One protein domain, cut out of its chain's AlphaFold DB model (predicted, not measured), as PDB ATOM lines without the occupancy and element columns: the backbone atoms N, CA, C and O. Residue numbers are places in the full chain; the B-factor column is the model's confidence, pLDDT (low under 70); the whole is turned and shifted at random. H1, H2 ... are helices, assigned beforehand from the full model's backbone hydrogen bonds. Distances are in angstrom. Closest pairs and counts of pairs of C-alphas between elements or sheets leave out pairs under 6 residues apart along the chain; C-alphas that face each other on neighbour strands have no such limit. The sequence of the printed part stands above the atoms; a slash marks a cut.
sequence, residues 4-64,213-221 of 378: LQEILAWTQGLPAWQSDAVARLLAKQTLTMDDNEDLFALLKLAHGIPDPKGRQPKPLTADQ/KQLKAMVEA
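Overview. This is residues 4 to 64 and 213 to 221 of the 378 residues of a protein of Aeromonas caviae (UniProt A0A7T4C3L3). H3, the longest helix, lies at one end of a row of three helices, H3, H2 and H1, that run alternately in opposite directions; H4 is set off to the side of this row and lies crosswise to H3, meeting it at residues 36 to 40 of H3. From H3 the unnamed stretch of residues 47 to 64 folds back across one side of the row toward H1. The 70 printed residues include four named helices, in the order H1, H2, H3, H4, and no named strand; the class is all helix. The whole is compact, with a radius of gyration of the C-alphas of 12.2 A and spans of 35 by 24 by 20 A.

Along the chain. H3, residues 33 to 46, measures 20.0 A from first to last C-alpha. H2, residues 16 to 27, measures 16.6 A. H1, residues 4 to 11, begins with C-alpha 4 at (-27.870, 44.938, 11.462). H4, residues 213 to 221, ends with C-alpha 221 at (-48.738, 25.577, -8.051).

Arrangement. H3 and H2 touch and form a helical hairpin, opposite ways at a shallow tilt of 23 degrees; their closest C-alphas, of Leu 42 and Trp 17, are 5.6 A apart. H2 and H1, also a helical hairpin, only just touch, with 3 pairs of C-alphas within 8 A; the closest, of Ser 19 and Thr 11, are 5.2 A apart. H3, with residues 36 to 40 alone, only just touches H4, with 3 such pairs; the closest C-alphas, of Phe 40 and Leu 215, are 6.2 A apart. Their lines are about perpendicular at 72 degrees, only just beyond steep. H1 is apart from H3 and H4, and H2 from H4. In H1, H2, H3 and H4 every O i to N i+4 pair is within hydrogen-bond range.

Size, cuts and confidence. The C-alphas farthest apart, of Asp 63 and Ala 221, are 36.6 A apart. Residues 65 to 212 are not printed; C-alphas 64 and 213 are 25.2 A apart across this cut. The links H1 to H2 and H2 to H3 are tight. Mean pLDDT of the printed part is 89.7; residues 29 and 64 are under 70.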
ATOM      1  N   LEU A   4     -28.344  45.636  12.664       78.06
ATOM      2  CA  LEU A   4     -27.870  44.938  11.462       78.06
ATOM      3  C   LEU A   4     -26.856  43.828  11.771       78.06
ATOM      4  O   LEU A   4     -26.775  42.857  11.026       78.06
ATOM      5  N   GLN A   5     -26.095  43.947  12.861       80.56
ATOM      6  CA  GLN A   5     -25.189  42.884  13.307       80.56
ATOM      7  C   GLN A   5     -25.939  41.735  13.948       80.56
ATOM      8  O   GLN A   5     -25.571  40.584  13.739       80.56
ATOM      9  N   GLU A   6     -26.995  42.039  14.698       86.00
ATOM     10  CA  GLU A   6     -27.887  41.017  15.239       86.00
ATOM     11  C   GLU A   6     -28.606  40.280  14.105       86.00
ATOM     12  O   GLU A   6     -28.651  39.052  14.115       86.00
ATOM     13  N   ILE A   7     -29.059  41.003  13.074       87.25
ATOM     14  CA  ILE A   7     -29.620  40.408  11.854       87.25
ATOM     15  C   ILE A   7     -28.582  39.527  11.158       87.25
ATOM     16  O   ILE A   7     -28.890  38.382  10.843       87.25
ATOM     17  N   LEU A   8     -27.347  40.000  10.957       88.44
ATOM     18  CA  LEU A   8     -26.296  39.176  10.356       88.44
ATOM     19  C   LEU A   8     -26.042  37.909  11.167       88.44
ATOM     20  O   LEU A   8     -26.043  36.827  10.585       88.44
ATOM     21  N   ALA A   9     -25.873  38.020  12.484       90.56
ATOM     22  CA  ALA A   9     -25.675  36.867  13.358       90.56
ATOM     23  C   ALA A   9     -26.844  35.875  13.259       90.56
ATOM     24  O   ALA A   9     -26.622  34.673  13.132       90.56
ATOM     25  N   TRP A  10     -28.081  36.377  13.234       93.50
ATOM     26  CA  TRP A  10     -29.278  35.568  13.025       93.50
ATOM     27  C   TRP A  10     -29.275  34.861  11.661       93.50
ATOM     28  O   TRP A  10     -29.529  33.658  11.604       93.50
ATOM     29  N   THR A  11     -28.908  35.553  10.574       92.69
ATOM     30  CA  THR A  11     -28.877  34.952   9.229       92.69
ATOM     31  C   THR A  11     -27.866  33.820   9.068       92.69
ATOM     32  O   THR A  11     -28.067  32.967   8.206       92.69
ATOM     33  N   GLN A  12     -26.813  33.763   9.894       90.38
ATOM     34  CA  GLN A  12     -25.851  32.653   9.865       90.38
ATOM     35  C   GLN A  12     -26.456  31.330  10.361       90.38
ATOM     36  O   GLN A  12     -25.944  30.262  10.034       90.38
ATOM     37  N   GLY A  13     -27.546  31.380  11.137       92.25
ATOM     38  CA  GLY A  13     -28.288  30.193  11.575       92.25
ATOM     39  C   GLY A  13     -29.376  29.736  10.598       92.25
ATOM     40  O   GLY A  13     -30.025  28.720  10.845       92.25
ATOM     41  N   LEU A  14     -29.611  30.481   9.514       93.38
ATOM     42  CA  LEU A  14     -30.658  30.183   8.541       93.38
ATOM     43  C   LEU A  14     -30.134  29.311   7.388       93.38
ATOM     44  O   LEU A  14     -28.940  29.330   7.080       93.38
ATOM     45  N   PRO A  15     -31.024  28.596   6.676       94.81
ATOM     46  CA  PRO A  15     -30.692  28.004   5.386       94.81
ATOM     47  C   PRO A  15     -30.078  29.037   4.433       94.81
ATOM     48  O   PRO A  15     -30.533  30.179   4.361       94.81
ATOM     49  N   ALA A  16     -29.084  28.621   3.644       93.81
ATOM     50  CA  ALA A  16     -28.319  29.521   2.778       93.81
ATOM     51  C   ALA A  16     -29.197  30.359   1.826       93.81
ATOM     52  O   ALA A  16     -28.906  31.530   1.594       93.81
ATOM     53  N   TRP A  17     -30.303  29.793   1.325       94.88
ATOM     54  CA  TRP A  17     -31.255  30.509   0.468       94.88
ATOM     55  C   TRP A  17     -32.025  31.614   1.213       94.88
ATOM     56  O   TRP A  17     -32.329  32.647   0.622       94.88
ATOM     57  N   GLN A  18     -32.323  31.433   2.506       94.94
ATOM     58  CA  GLN A  18     -32.978  32.461   3.326       94.94
ATOM     59  C   GLN A  18     -32.008  33.589   3.651       94.94
ATOM     60  O   GLN A  18     -32.386  34.754   3.605       94.94
ATOM     61  N   SER A  19     -30.749  33.250   3.936       94.38
ATOM     62  CA  SER A  19     -29.699  34.250   4.132       94.38
ATOM     63  C   SER A  19     -29.464  35.081   2.858       94.38
ATOM     64  O   SER A  19     -29.351  36.301   2.942       94.38
ATOM     65  N   ASP A  20     -29.499  34.456   1.673       93.88
ATOM     66  CA  ASP A  20     -29.481  35.163   0.378       93.88
ATOM     67  C   ASP A  20     -30.718  36.064   0.207       93.88
ATOM     68  O   ASP A  20     -30.589  37.241  -0.125       93.88
ATOM     69  N   ALA A  21     -31.919  35.575   0.537       93.81
ATOM     70  CA  ALA A  21     -33.132  36.396   0.500       93.81
ATOM     71  C   ALA A  21     -33.000  37.656   1.374       93.81
ATOM     72  O   ALA A  21     -33.320  38.754   0.919       93.81
ATOM     73  N   VAL A  22     -32.470  37.521   2.594       92.00
ATOM     74  CA  VAL A  22     -32.200  38.660   3.484       92.00
ATOM     75  C   VAL A  22     -31.164  39.607   2.870       92.00
ATOM     76  O   VAL A  22     -31.377  40.818   2.884       92.00
ATOM     77  N   ALA A  23     -30.088  39.092   2.270       89.62
ATOM     78  CA  ALA A  23     -29.096  39.917   1.579       89.62
ATOM     79  C   ALA A  23     -29.711  40.736   0.434       89.62
ATOM     80  O   ALA A  23     -29.471  41.943   0.330       89.62
ATOM     81  N   ARG A  24     -30.567  40.117  -0.389       89.62
ATOM     82  CA  ARG A  24     -31.280  40.806  -1.474       89.62
ATOM     83  C   ARG A  24     -32.246  41.862  -0.946       89.62
ATOM     84  O   ARG A  24     -32.292  42.943  -1.520       89.62
ATOM     85  N   LEU A  25     -32.965  41.581   0.141       87.06
ATOM     86  CA  LEU A  25     -33.915  42.512   0.764       87.06
ATOM     87  C   LEU A  25     -33.232  43.706   1.445       87.06
ATOM     88  O   LEU A  25     -33.751  44.817   1.412       87.06
ATOM     89  N   LEU A  26     -32.050  43.517   2.035       81.44
ATOM     90  CA  LEU A  26     -31.276  44.636   2.587       81.44
ATOM     91  C   LEU A  26     -30.663  45.511   1.483       81.44
ATOM     92  O   LEU A  26     -30.488  46.716   1.673       81.44
ATOM     93  N   ALA A  27     -30.346  44.924   0.325       77.88
ATOM     94  CA  ALA A  27     -29.788  45.639  -0.820       77.88
ATOM     95  C   ALA A  27     -30.852  46.315  -1.707       77.88
ATOM     96  O   ALA A  27     -30.586  47.372  -2.287       77.88
ATOM     97  N   LYS A  28     -32.036  45.706  -1.842       75.56
ATOM     98  CA  LYS A  28     -33.146  46.144  -2.700       75.56
ATOM     99  C   LYS A  28     -34.403  46.331  -1.857       75.56
ATOM    100  O   LYS A  28     -34.822  45.416  -1.166       75.56
ATOM    101  N   GLN A  29     -35.072  47.473  -2.006       64.75
ATOM    102  CA  GLN A  29     -36.339  47.733  -1.311       64.75
ATOM    103  C   GLN A  29     -37.465  46.765  -1.732       64.75
ATOM    104  O   GLN A  29     -38.332  46.445  -0.925       64.75
ATOM    105  N   THR A  30     -37.427  46.273  -2.977       75.75
ATOM    106  CA  THR A  30     -38.399  45.320  -3.530       75.75
ATOM    107  C   THR A  30     -37.680  44.298  -4.406       75.75
ATOM    108  O   THR A  30     -36.844  44.675  -5.232       75.75
ATOM    109  N   LEU A  31     -38.006  43.014  -4.244       86.88
ATOM    110  CA  LEU A  31     -37.492  41.938  -5.097       86.88
ATOM    111  C   LEU A  31     -38.236  41.899  -6.434       86.88
ATOM    112  O   LEU A  31     -39.450  42.103  -6.485       86.88
ATOM    113  N   THR A  32     -37.505  41.641  -7.516       89.75
ATOM    114  CA  THR A  32     -38.099  41.449  -8.844       89.75
ATOM    115  C   THR A  32     -38.654  40.033  -9.006       89.75
ATOM    116  O   THR A  32     -38.421  39.149  -8.181       89.75
ATOM    117  N   MET A  33     -39.379  39.791 -10.102       88.62
ATOM    118  CA  MET A  33     -39.815  38.439 -10.461       88.62
ATOM    119  C   MET A  33     -38.618  37.490 -10.630       88.62
ATOM    120  O   MET A  33     -38.637  36.398 -10.071       88.62
ATOM    121  N   ASP A  34     -37.545  37.948 -11.284       91.19
ATOM    122  CA  ASP A  34     -36.303  37.179 -11.439       91.19
ATOM    123  C   ASP A  34     -35.653  36.837 -10.088       91.19
ATOM    124  O   ASP A  34     -35.164  35.726  -9.896       91.19
ATOM    125  N   ASP A  35     -35.669  37.768  -9.124       91.75
ATOM    126  CA  ASP A  35     -35.165  37.501  -7.772       91.75
ATOM    127  C   ASP A  35     -35.973  36.388  -7.090       91.75
ATOM    128  O   ASP A  35     -35.397  35.512  -6.446       91.75
ATOM    129  N   ASN A  36     -37.298  36.397  -7.249       92.81
ATOM    130  CA  ASN A  36     -38.168  35.360  -6.698       92.81
ATOM    131  C   ASN A  36     -37.949  34.003  -7.381       92.81
ATOM    132  O   ASN A  36     -37.911  32.982  -6.694       92.81
ATOM    133  N   GLU A  37     -37.756  33.972  -8.702       93.88
ATOM    134  CA  GLU A  37     -37.415  32.744  -9.431       93.88
ATOM    135  C   GLU A  37     -36.064  32.166  -8.997       93.88
ATOM    136  O   GLU A  37     -35.931  30.952  -8.821       93.88
ATOM    137  N   ASP A  38     -35.060  33.021  -8.794       94.69
ATOM    138  CA  ASP A  38     -33.761  32.617  -8.263       94.69
ATOM    139  C   ASP A  38     -33.902  32.017  -6.859       94.69
ATOM    140  O   ASP A  38     -33.398  30.923  -6.604       94.69
ATOM    141  N   LEU A  39     -34.612  32.699  -5.953       95.62
ATOM    142  CA  LEU A  39     -34.840  32.214  -4.589       95.62
ATOM    143  C   LEU A  39     -35.630  30.903  -4.571       95.62
ATOM    144  O   LEU A  39     -35.339  30.023  -3.761       95.62
ATOM    145  N   PHE A  40     -36.579  30.730  -5.490       95.94
ATOM    146  CA  PHE A  40     -37.320  29.485  -5.650       95.94
ATOM    147  C   PHE A  40     -36.423  28.328  -6.106       95.94
ATOM    148  O   PHE A  40     -36.499  27.230  -5.552       95.94
ATOM    149  N   ALA A  41     -35.522  28.572  -7.061       95.38
ATOM    150  CA  ALA A  41     -34.531  27.581  -7.480       95.38
ATOM    151  C   ALA A  41     -33.566  27.214  -6.337       95.38
ATOM    152  O   ALA A  41     -33.250  26.042  -6.144       95.38
ATOM    153  N   LEU A  42     -33.143  28.193  -5.531       95.88
ATOM    154  CA  LEU A  42     -32.281  27.958  -4.368       95.88
ATOM    155  C   LEU A  42     -32.995  27.194  -3.242       95.88
ATOM    156  O   LEU A  42     -32.381  26.336  -2.605       95.88
ATOM    157  N   LEU A  43     -34.288  27.455  -3.017       96.12
ATOM    158  CA  LEU A  43     -35.125  26.677  -2.100       96.12
ATOM    159  C   LEU A  43     -35.178  25.204  -2.530       96.12
ATOM    160  O   LEU A  43     -34.946  24.313  -1.716       96.12
ATOM    161  N   LYS A  44     -35.436  24.947  -3.816       94.25
ATOM    162  CA  LYS A  44     -35.428  23.598  -4.400       94.25
ATOM    163  C   LYS A  44     -34.082  22.899  -4.225       94.25
ATOM    164  O   LYS A  44     -34.044  21.759  -3.763       94.25
ATOM    165  N   LEU A  45     -32.990  23.608  -4.511       94.94
ATOM    166  CA  LEU A  45     -31.628  23.104  -4.346       94.94
ATOM    167  C   LEU A  45     -31.344  22.692  -2.895       94.94
ATOM    168  O   LEU A  45     -30.780  21.624  -2.660       94.94
ATOM    169  N   ALA A  46     -31.791  23.486  -1.917       93.81
ATOM    170  CA  ALA A  46     -31.647  23.168  -0.494       93.81
ATOM    171  C   ALA A  46     -32.404  21.893  -0.070       93.81
ATOM    172  O   ALA A  46     -32.039  21.268   0.923       93.81
ATOM    173  N   HIS A  47     -33.421  21.487  -0.836       93.38
ATOM    174  CA  HIS A  47     -34.172  20.243  -0.650       93.38
ATOM    175  C   HIS A  47     -33.770  19.130  -1.638       93.38
ATOM    176  O   HIS A  47     -34.481  18.137  -1.769       93.38
ATOM    177  N   GLY A  48     -32.618  19.262  -2.308       90.44
ATOM    178  CA  GLY A  48     -32.048  18.220  -3.167       90.44
ATOM    179  C   GLY A  48     -32.625  18.155  -4.582       90.44
ATOM    180  O   GLY A  48     -32.327  17.211  -5.310       90.44
ATOM    181  N   ILE A  49     -33.425  19.142  -4.993       91.12
ATOM    182  CA  ILE A  49     -33.920  19.250  -6.369       91.12
ATOM    183  C   ILE A  49     -32.898  20.070  -7.175       91.12
ATOM    184  O   ILE A  49     -32.678  21.241  -6.856       91.12
ATOM    185  N   PRO A  50     -32.247  19.487  -8.198       90.31
ATOM    186  CA  PRO A  50     -31.170  20.153  -8.925       90.31
ATOM    187  C   PRO A  50     -31.674  21.368  -9.713       90.31
ATOM    188  O   PRO A  50     -32.729  21.318 -10.345       90.31
ATOM    189  N   ASP A  51     -30.887  22.449  -9.719       91.56
ATOM    190  CA  ASP A  51     -31.136  23.626 -10.560       91.56
ATOM    191  C   ASP A  51     -30.392  23.498 -11.903       91.56
ATOM    192  O   ASP A  51     -29.156  23.497 -11.909       91.56
ATOM    193  N   PRO A  52     -31.093  23.468 -13.052       86.75
ATOM    194  CA  PRO A  52     -30.465  23.406 -14.373       86.75
ATOM    195  C   PRO A  52     -29.518  24.573 -14.677       86.75
ATOM    196  O   PRO A  52     -28.612  24.433 -15.495       86.75
ATOM    197  N   LYS A  53     -29.725  25.735 -14.043       90.75
ATOM    198  CA  LYS A  53     -28.900  26.937 -14.244       90.75
ATOM    199  C   LYS A  53     -27.686  26.998 -13.308       90.75
ATOM    200  O   LYS A  53     -26.893  27.930 -13.421       90.75
ATOM    201  N   GLY A  54     -27.526  26.031 -12.401       89.12
ATOM    202  CA  GLY A  54     -26.374  25.946 -11.499       89.12
ATOM    203  C   GLY A  54     -26.225  27.147 -10.562       89.12
ATOM    204  O   GLY A  54     -25.100  27.498 -10.199       89.12
ATOM    205  N   ARG A  55     -27.331  27.807 -10.192       91.31
ATOM    206  CA  ARG A  55     -27.288  28.949  -9.276       91.31
ATOM    207  C   ARG A  55     -26.752  28.524  -7.915       91.31
ATOM    208  O   ARG A  55     -26.973  27.406  -7.459       91.31
ATOM    209  N   GLN A  56     -26.069  29.455  -7.259       91.94
ATOM    210  CA  GLN A  56     -25.511  29.268  -5.925       91.94
ATOM    211  C   GLN A  56     -26.043  30.356  -4.995       91.94
ATOM    212  O   GLN A  56     -26.129  31.513  -5.427       91.94
ATOM    213  N   PRO A  57     -26.394  30.009  -3.745       91.81
ATOM    214  CA  PRO A  57     -26.847  30.999  -2.786       91.81
ATOM    215  C   PRO A  57     -25.707  31.969  -2.480       91.81
ATOM    216  O   PRO A  57     -24.541  31.574  -2.388       91.81
ATOM    217  N   LYS A  58     -26.052  33.241  -2.293       92.25
ATOM    218  CA  LYS A  58     -25.140  34.295  -1.835       92.25
ATOM    219  C   LYS A  58     -25.603  34.800  -0.464       92.25
ATOM    220  O   LYS A  58     -26.297  35.812  -0.413       92.25
ATOM    221  N   PRO A  59     -25.276  34.081   0.631       90.44
ATOM    222  CA  PRO A  59     -25.664  34.461   1.986       90.44
ATOM    223  C   PRO A  59     -25.230  35.879   2.351       90.44
ATOM    224  O   PRO A  59     -24.253  36.391   1.799       90.44
ATOM    225  N   LEU A  60     -25.914  36.474   3.329       86.88
ATOM    226  CA  LEU A  60     -25.540  37.772   3.874       86.88
ATOM    227  C   LEU A  60     -24.148  37.698   4.518       86.88
ATOM    228  O   LEU A  60     -23.901  36.881   5.411       86.88
ATOM    229  N   THR A  61     -23.250  38.580   4.090       83.19
ATOM    230  CA  THR A  61     -21.879  38.675   4.603       83.19
ATOM    231  C   THR A  61     -21.610  40.019   5.279       83.19
ATOM    232  O   THR A  61     -22.324  41.004   5.086       83.19
ATOM    233  N   ALA A  62     -20.569  40.072   6.115       77.25
ATOM    234  CA  ALA A  62     -20.246  41.260   6.908       77.25
ATOM    235  C   ALA A  62     -19.899  42.495   6.057       77.25
ATOM    236  O   ALA A  62     -20.132  43.611   6.502       77.25
ATOM    237  N   ASP A  63     -19.387  42.316   4.838       70.81
ATOM    238  CA  ASP A  63     -19.104  43.387   3.874       70.81
ATOM    239  C   ASP A  63     -20.369  43.997   3.246       70.81
ATOM    240  O   ASP A  63     -20.317  45.090   2.679       70.81
ATOM    241  N   GLN A  64     -21.514  43.319   3.373       69.19
ATOM    242  CA  GLN A  64     -22.809  43.791   2.878       69.19
ATOM    243  C   GLN A  64     -23.580  44.606   3.920       69.19
ATOM    244  O   GLN A  64     -24.550  45.283   3.573       69.19
ATOM    245  N   LYS A 213     -44.278  33.451   1.826       95.50
ATOM    246  CA  LYS A 213     -45.656  33.233   1.343       95.50
ATOM    247  C   LYS A 213     -45.718  33.087  -0.180       95.50
ATOM    248  O   LYS A 213     -46.456  32.237  -0.669       95.50
ATOM    249  N   GLN A 214     -44.945  33.882  -0.920       94.19
ATOM    250  CA  GLN A 214     -44.867  33.783  -2.381       94.19
ATOM    251  C   GLN A 214     -44.252  32.452  -2.819       94.19
ATOM    252  O   GLN A 214     -44.842  31.750  -3.635       94.19
ATOM    253  N   LEU A 215     -43.124  32.057  -2.222       95.44
ATOM    254  CA  LEU A 215     -42.481  30.774  -2.515       95.44
ATOM    255  C   LEU A 215     -43.404  29.595  -2.192       95.44
ATOM    256  O   LEU A 215     -43.476  28.653  -2.975       95.44
ATOM    257  N   LYS A 216     -44.166  29.664  -1.091       95.94
ATOM    258  CA  LYS A 216     -45.192  28.662  -0.772       95.94
ATOM    259  C   LYS A 216     -46.209  28.511  -1.909       95.94
ATOM    260  O   LYS A 216     -46.450  27.390  -2.344       95.94
ATOM    261  N   ALA A 217     -46.758  29.616  -2.411       95.81
ATOM    262  CA  ALA A 217     -47.715  29.576  -3.518       95.81
ATOM    263  C   ALA A 217     -47.096  28.987  -4.801       95.81
ATOM    264  O   ALA A 217     -47.757  28.237  -5.515       95.81
ATOM    265  N   MET A 218     -45.817  29.274  -5.074       94.94
ATOM    266  CA  MET A 218     -45.091  28.683  -6.207       94.94
ATOM    267  C   MET A 218     -44.912  27.164  -6.051       94.94
ATOM    268  O   MET A 218     -45.134  26.433  -7.014       94.94
ATOM    269  N   VAL A 219     -44.574  26.678  -4.846       94.94
ATOM    270  CA  VAL A 219     -44.501  25.232  -4.554       94.94
ATOM    271  C   VAL A 219     -45.864  24.567  -4.762       94.94
ATOM    272  O   VAL A 219     -45.943  23.533  -5.418       94.94
ATOM    273  N   GLU A 220     -46.937  25.154  -4.225       94.75
ATOM    274  CA  GLU A 220     -48.298  24.613  -4.351       94.75
ATOM    275  C   GLU A 220     -48.744  24.541  -5.820       94.75
ATOM    276  O   GLU A 220     -49.320  23.539  -6.246       94.75
ATOM    277  N   ALA A 221     -48.432  25.563  -6.623       93.62
ATOM    278  CA  ALA A 221     -48.738  25.577  -8.051       93.62
ATOM    279  C   ALA A 221     -47.991  24.473  -8.820       93.62
ATOM    280  O   ALA A 221     -48.593  23.763  -9.625       93.62
TER     281      ALA A 221